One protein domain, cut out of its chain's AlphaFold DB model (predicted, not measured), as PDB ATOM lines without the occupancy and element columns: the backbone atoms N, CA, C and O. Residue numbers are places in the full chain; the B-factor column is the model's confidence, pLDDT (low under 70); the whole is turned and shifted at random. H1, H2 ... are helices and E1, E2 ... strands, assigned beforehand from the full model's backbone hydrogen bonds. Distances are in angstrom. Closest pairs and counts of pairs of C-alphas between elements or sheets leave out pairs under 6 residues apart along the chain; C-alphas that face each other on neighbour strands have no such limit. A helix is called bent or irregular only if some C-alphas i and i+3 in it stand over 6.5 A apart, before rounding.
ATOM      1  N   PHE A  16     217.853 214.444  94.770       84.38
ATOM      2  CA  PHE A  16     218.398 213.665  95.884       84.38
ATOM      3  C   PHE A  16     217.491 213.689  97.115       84.38
ATOM      4  O   PHE A  16     217.288 212.647  97.732       84.38
ATOM      5  N   GLU A  17     216.890 214.836  97.434       82.31
ATOM      6  CA  GLU A  17     215.900 214.929  98.515       82.31
ATOM      7  C   GLU A  17     214.659 214.073  98.234       82.31
ATOM      8  O   GLU A  17     214.207 213.339  99.110       82.31
ATOM      9  N   LEU A  18     214.141 214.083  97.002       84.75
ATOM     10  CA  LEU A  18     213.007 213.233  96.621       84.75
ATOM     11  C   LEU A  18     213.352 211.740  96.689       84.75
ATOM     12  O   LEU A  18     212.552 210.947  97.182       84.75
ATOM     13  N   ILE A  19     214.549 211.353  96.241       84.69
ATOM     14  CA  ILE A  19     215.040 209.971  96.352       84.69
ATOM     15  C   ILE A  19     215.148 209.569  97.824       84.69
ATOM     16  O   ILE A  19     214.698 208.491  98.202       84.69
ATOM     17  N   ARG A  20     215.697 210.441  98.674       83.50
ATOM     18  CA  ARG A  20     215.812 210.197 100.114       83.50
ATOM     19  C   ARG A  20     214.443 210.001 100.763       83.50
ATOM     20  O   ARG A  20     214.263 209.040 101.507       83.50
ATOM     21  N   GLN A  21     213.487 210.878 100.461       84.75
ATOM     22  CA  GLN A  21     212.117 210.789 100.972       84.75
ATOM     23  C   GLN A  21     211.430 209.499 100.526       84.75
ATOM     24  O   GLN A  21     210.811 208.824 101.345       84.75
ATOM     25  N   LYS A  22     211.586 209.123  99.251       86.69
ATOM     26  CA  LYS A  22     211.055 207.867  98.715       86.69
ATOM     27  C   LYS A  22     211.657 206.653  99.421       86.69
ATOM     28  O   LYS A  22     210.914 205.827  99.931       86.69
ATOM     29  N   ASN A  23     212.984 206.578  99.521       83.19
ATOM     30  CA  ASN A  23     213.660 205.459 100.179       83.19
ATOM     31  C   ASN A  23     213.244 205.326 101.655       83.19
ATOM     32  O   ASN A  23     213.098 204.218 102.171       83.19
ATOM     33  N   GLN A  24     213.031 206.452 102.346       79.25
ATOM     34  CA  GLN A  24     212.517 206.447 103.714       79.25
ATOM     35  C   GLN A  24     211.068 205.945 103.775       79.25
ATOM     36  O   GLN A  24     210.746 205.135 104.640       79.25
ATOM     37  N   ALA A  25     210.202 206.383 102.859       79.69
ATOM     38  CA  ALA A  25     208.823 205.911 102.786       79.69
ATOM     39  C   ALA A  25     208.745 204.403 102.495       79.69
ATOM     40  O   ALA A  25     208.020 203.694 103.185       79.69
ATOM     41  N   ASP A  26     209.547 203.905 101.552       79.69
ATOM     42  CA  ASP A  26     209.561 202.492 101.146       79.69
ATOM     43  C   ASP A  26     210.032 201.557 102.277       79.69
ATOM     44  O   ASP A  26     209.640 200.392 102.347       79.69
ATOM     45  N   THR A  27     210.872 202.060 103.186       76.44
ATOM     46  CA  THR A  27     211.425 201.276 104.304       76.44
ATOM     47  C   THR A  27     210.609 201.389 105.592       76.44
ATOM     48  O   THR A  27     210.733 200.529 106.470       76.44
ATOM     49  N   THR A  28     209.761 202.415 105.715       77.38
ATOM     50  CA  THR A  28     208.956 202.671 106.916       77.38
ATOM     51  C   THR A  28     207.679 201.834 106.889       77.38
ATOM     52  O   THR A  28     206.814 202.006 106.040       77.38
ATOM     53  N   VAL A  29     207.540 200.928 107.856       76.94
ATOM     54  CA  VAL A  29     206.375 200.043 108.010       76.94
ATOM     55  C   VAL A  29     205.249 200.741 108.763       76.94
ATOM     56  O   VAL A  29     204.081 200.581 108.423       76.94
ATOM     57  N   ALA A  30     205.594 201.484 109.813       79.44
ATOM     58  CA  ALA A  30     204.641 202.201 110.648       79.44
ATOM     59  C   ALA A  30     205.344 203.321 111.422       79.44
ATOM     60  O   ALA A  30     206.538 203.237 111.708       79.44
ATOM     61  N   ARG A  31     204.581 204.342 111.814       76.19
ATOM     62  CA  ARG A  31     205.016 205.380 112.753       76.19
ATOM     63  C   ARG A  31     204.134 205.302 113.993       76.19
ATOM     64  O   ARG A  31     202.928 205.510 113.895       76.19
ATOM     65  N   VAL A  32     204.720 204.983 115.145       77.81
ATOM     66  CA  VAL A  32     203.984 204.784 116.406       77.81
ATOM     67  C   VAL A  32     204.623 205.642 117.489       77.81
ATOM     68  O   VAL A  32     205.811 205.511 117.758       77.81
ATOM     69  N   GLY A  33     203.852 206.550 118.096       77.88
ATOM     70  CA  GLY A  33     204.305 207.334 119.256       77.88
ATOM     71  C   GLY A  33     205.558 208.194 119.031       77.88
ATOM     72  O   GLY A  33     206.302 208.421 119.974       77.88
ATOM     73  N   GLY A  34     205.824 208.641 117.796       82.81
ATOM     74  CA  GLY A  34     207.035 209.403 117.447       82.81
ATOM     75  C   GLY A  34     208.236 208.550 117.020       82.81
ATOM     76  O   GLY A  34     209.267 209.107 116.654       82.81
ATOM     77  N   TYR A  35     208.096 207.223 117.010       78.75
ATOM     78  CA  TYR A  35     209.109 206.292 116.520       78.75
ATOM     79  C   TYR A  35     208.784 205.809 115.104       78.75
ATOM     80  O   TYR A  35     207.633 205.485 114.800       78.75
ATOM     81  N   ASP A  36     209.815 205.718 114.261       80.75
ATOM     82  CA  ASP A  36     209.738 205.138 112.919       80.75
ATOM     83  C   ASP A  36     210.125 203.655 112.976       80.75
ATOM     84  O   ASP A  36     211.255 203.301 113.317       80.75
ATOM     85  N   ILE A  37     209.179 202.777 112.643       80.62
ATOM     86  CA  ILE A  37     209.389 201.330 112.574       80.62
ATOM     87  C   ILE A  37     209.749 200.978 111.133       80.62
ATOM     88  O   ILE A  37     208.953 201.204 110.222       80.62
ATOM     89  N   ARG A  38     210.927 200.384 110.923       86.31
ATOM     90  CA  ARG A  38     211.396 199.914 109.610       86.31
ATOM     91  C   ARG A  38     211.703 198.420 109.616       86.31
ATOM     92  O   ARG A  38     212.082 197.873 110.649       86.31
ATOM     93  N   ARG A  39     211.568 197.765 108.458       81.75
ATOM     94  CA  ARG A  39     212.065 196.389 108.266       81.75
ATOM     95  C   ARG A  39     213.590 196.411 108.181       81.75
ATOM     96  O   ARG A  39     214.157 197.310 107.565       81.75
ATOM     97  N   VAL A  40     214.221 195.422 108.801       84.12
ATOM     98  CA  VAL A  40     215.674 195.208 108.791       84.12
ATOM     99  C   VAL A  40     215.959 193.759 108.423       84.12
ATOM    100  O   VAL A  40     215.205 192.867 108.822       84.12
ATOM    101  N   SER A  41     217.018 193.526 107.650       87.75
ATOM    102  CA  SER A  41     217.479 192.165 107.357       87.75
ATOM    103  C   SER A  41     218.295 191.598 108.530       87.75
ATOM    104  O   SER A  41     218.803 192.368 109.354       87.75
ATOM    105  N   PRO A  42     218.459 190.267 108.630       87.31
ATOM    106  CA  PRO A  42     219.301 189.656 109.659       87.31
ATOM    107  C   PRO A  42     220.746 190.187 109.655       87.31
ATOM    108  O   PRO A  42     221.332 190.411 110.714       87.31
ATOM    109  N   GLU A  43     221.307 190.454 108.476       87.50
ATOM    110  CA  GLU A  43     222.663 190.984 108.307       87.50
ATOM    111  C   GLU A  43     222.776 192.417 108.845       87.50
ATOM    112  O   GLU A  43     223.735 192.746 109.549       87.50
ATOM    113  N   GLU A  44     221.779 193.265 108.572       83.88
ATOM    114  CA  GLU A  44     221.720 194.625 109.121       83.88
ATOM    115  C   GLU A  44     221.633 194.614 110.651       83.88
ATOM    116  O   GLU A  44     222.274 195.430 111.317       83.88
ATOM    117  N   VAL A  45     220.879 193.672 111.228       88.38
ATOM    118  CA  VAL A  45     220.777 193.517 112.686       88.38
ATOM    119  C   VAL A  45     222.144 193.208 113.294       88.38
ATOM    120  O   VAL A  45     222.527 193.834 114.284       88.38
ATOM    121  N   MET A  46     222.913 192.300 112.686       90.06
ATOM    122  CA  MET A  46     224.262 191.976 113.162       90.06
ATOM    123  C   MET A  46     225.195 193.190 113.120       90.06
ATOM    124  O   MET A  46     225.928 193.446 114.078       90.06
ATOM    125  N   GLN A  47     225.148 193.976 112.044       87.38
ATOM    126  CA  GLN A  47     225.960 195.190 111.923       87.38
ATOM    127  C   GLN A  47     225.587 196.238 112.978       87.38
ATOM    128  O   GLN A  47     226.471 196.851 113.584       87.38
ATOM    129  N   LEU A  48     224.289 196.418 113.243       86.38
ATOM    130  CA  LEU A  48     223.799 197.326 114.282       86.38
ATOM    131  C   LEU A  48     224.263 196.893 115.676       86.38
ATOM    132  O   LEU A  48     224.716 197.735 116.451       86.38
ATOM    133  N   GLN A  49     224.219 195.594 115.983       88.81
ATOM    134  CA  GLN A  49     224.717 195.057 117.252       88.81
ATOM    135  C   GLN A  49     226.219 195.304 117.427       88.81
ATOM    136  O   GLN A  49     226.651 195.767 118.481       88.81
ATOM    137  N   GLN A  50     227.019 195.071 116.383       89.62
ATOM    138  CA  GLN A  50     228.461 195.340 116.415       89.62
ATOM    139  C   GLN A  50     228.776 196.834 116.575       89.62
ATOM    140  O   GLN A  50     229.719 197.210 117.272       89.62
ATOM    141  N   ALA A  51     228.007 197.711 115.924       86.69
ATOM    142  CA  ALA A  51     228.150 199.154 116.086       86.69
ATOM    143  C   ALA A  51     227.792 199.606 117.513       86.69
ATOM    144  O   ALA A  51     228.539 200.385 118.103       86.69
ATOM    145  N   ALA A  52     226.708 199.074 118.083       86.75
ATOM    146  CA  ALA A  52     226.291 199.358 119.454       86.75
ATOM    147  C   ALA A  52     227.317 198.864 120.488       86.75
ATOM    148  O   ALA A  52     227.649 199.587 121.423       86.75
ATOM    149  N   ALA A  53     227.875 197.665 120.302       85.88
ATOM    150  CA  ALA A  53     228.911 197.133 121.186       85.88
ATOM    151  C   ALA A  53     230.149 198.049 121.229       85.88
ATOM    152  O   ALA A  53     230.651 198.363 122.308       85.88
ATOM    153  N   ARG A  54     230.590 198.544 120.064       83.44
ATOM    154  CA  ARG A  54     231.710 199.495 119.968       83.44
ATOM    155  C   ARG A  54     231.409 200.831 120.648       83.44
ATOM    156  O   ARG A  54     232.281 201.376 121.316       83.44
ATOM    157  N   SER A  55     230.198 201.370 120.493       79.38
ATOM    158  CA  SER A  55     229.840 202.664 121.088       79.38
ATOM    159  C   SER A  55     229.680 202.603 122.610       79.38
ATOM    160  O   SER A  55     229.996 203.577 123.290       79.38
ATOM    161  N   LEU A  56     229.244 201.462 123.150       77.50
ATOM    162  CA  LEU A  56     229.192 201.204 124.592       77.50
ATOM    163  C   LEU A  56     230.593 201.092 125.209       77.50
ATOM    164  O   LEU A  56     230.835 201.692 126.250       77.50
ATOM    165  N   GLN A  57     231.519 200.392 124.546       71.94
ATOM    166  CA  GLN A  57     232.907 200.247 125.007       71.94
ATOM    167  C   GLN A  57     233.699 201.558 124.975       71.94
ATOM    168  O   GLN A  57     234.537 201.784 125.835       71.94
ATOM    169  N   ALA A  58     233.430 202.450 124.019       65.94
ATOM    170  CA  ALA A  58     234.101 203.750 123.945       65.94
ATOM    171  C   ALA A  58     233.691 204.731 125.066       65.94
ATOM    172  O   ALA A  58     234.275 205.807 125.179       65.94
ATOM    173  N   ARG A  59     232.656 204.401 125.854       56.75
ATOM    174  CA  ARG A  59     232.097 205.265 126.906       56.75
ATOM    175  C   ARG A  59     232.497 204.841 128.328       56.75
ATOM    176  O   ARG A  59     232.153 205.553 129.269       56.75
TER     177      ARG A  59
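AT A GLANCE: This is residues 16 to 59 of the 60 residues of an uncharacterized protein of Roseobacter ponti (UniProt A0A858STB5). A small two-stranded hairpin, E1 and E2, stands between two separate helices that stick out from it as arms, H1 before it and H2 after it, and the three parts share no common core. Only the last residues of H1 come near the hairpin, while residues 16 to 23 of H1 and residues 41 to 59, of which 42 to 57 belong to H2, stand free. The printed part has 44 residues, with two named helices and two named strands in the order H1, E1, E2, H2; the sheet has the order E1 - E2 and is antiparallel, and the class is mixed, helices and strands. The whole is only just loose, close to extended, with a radius of gyration of the C-alphas of 13.8 A, and its C-alphas span 36 by 27 by 22 A along the three main axes.

HOW THE PARTS SIT: The sheet consists of E1, residues 28 to 32, and E2, residues 35 to 38. These two strands form a hairpin. They are antiparallel neighbours, with 156 degrees between their N-to-C directions. Among the C-alphas that face each other are those of Thr 28 and Arg 38, 4.6 A apart, and those of Arg 31 and Asp 36, 4.7 A apart. Of the backbone atoms within hydrogen-bond range across the pair, N of Val 29 and O of Ile 37 are 2.8 A apart, and N of Ile 37 and O of Ala 30 are also 2.8 A apart. Nearer the turn, N of Val 32 and O of Tyr 35 are 3.0 A apart. H1, residues 16 to 27, precedes E1 over a tight link with no residue between them. H1 and E2 have one pair of C-alphas within 8 A, their closest, those of Thr 27 and Arg 38 at 5.5 A; centre to centre the two elements are 14.4 A apart. Residues 22 to 27 of H1 make the pairs of C-alphas within 10 A of the sheet, 7 with E2 and 1 with E1. H2, residues 42 to 57, is apart from H1. H2 is also apart from E1. In H1 and H2 every O i to N i+4 pair is within hydrogen-bond range.

IN THESE COORDINATES: E1 runs from Thr 28 to Val 32 and measures 10.9 A from first to last C-alpha, beginning at C-alpha 28 at (208.956, 202.671, 106.916). E2 runs from Tyr 35 to Arg 38 and has four residues. H1 runs from Phe 16, with its C-alpha at (218.398, 213.665, 95.884), to Thr 27, and its first and last C-alphas are 16.5 A apart. H2 is the longest helix, with 16 residues from Pro 42 to Gln 57 and 23.1 A from first to last C-alpha; it ends at C-alpha 57 at (232.907, 200.247, 125.007). Neither helix is bent or irregular.

THE WHOLE: The two C-alphas farthest apart are those of Leu 18 in H1 and Gln 57 in H2, at 37.0 A. The first and last printed C-alphas, those of Phe 16 and Arg 59, are 34.9 A apart. The printed part has no cut. The links H1 to E1, E1 to E2 and E2 to H2 are tight, with 0, 2 and 3 residues between the elements. The mean pLDDT of the printed part is 81.9, with means of 82 for H1, 78 for E1, 82 for E2 and 85 for H2. Residues 58 to 59 of the model are under 70, which is low confidence.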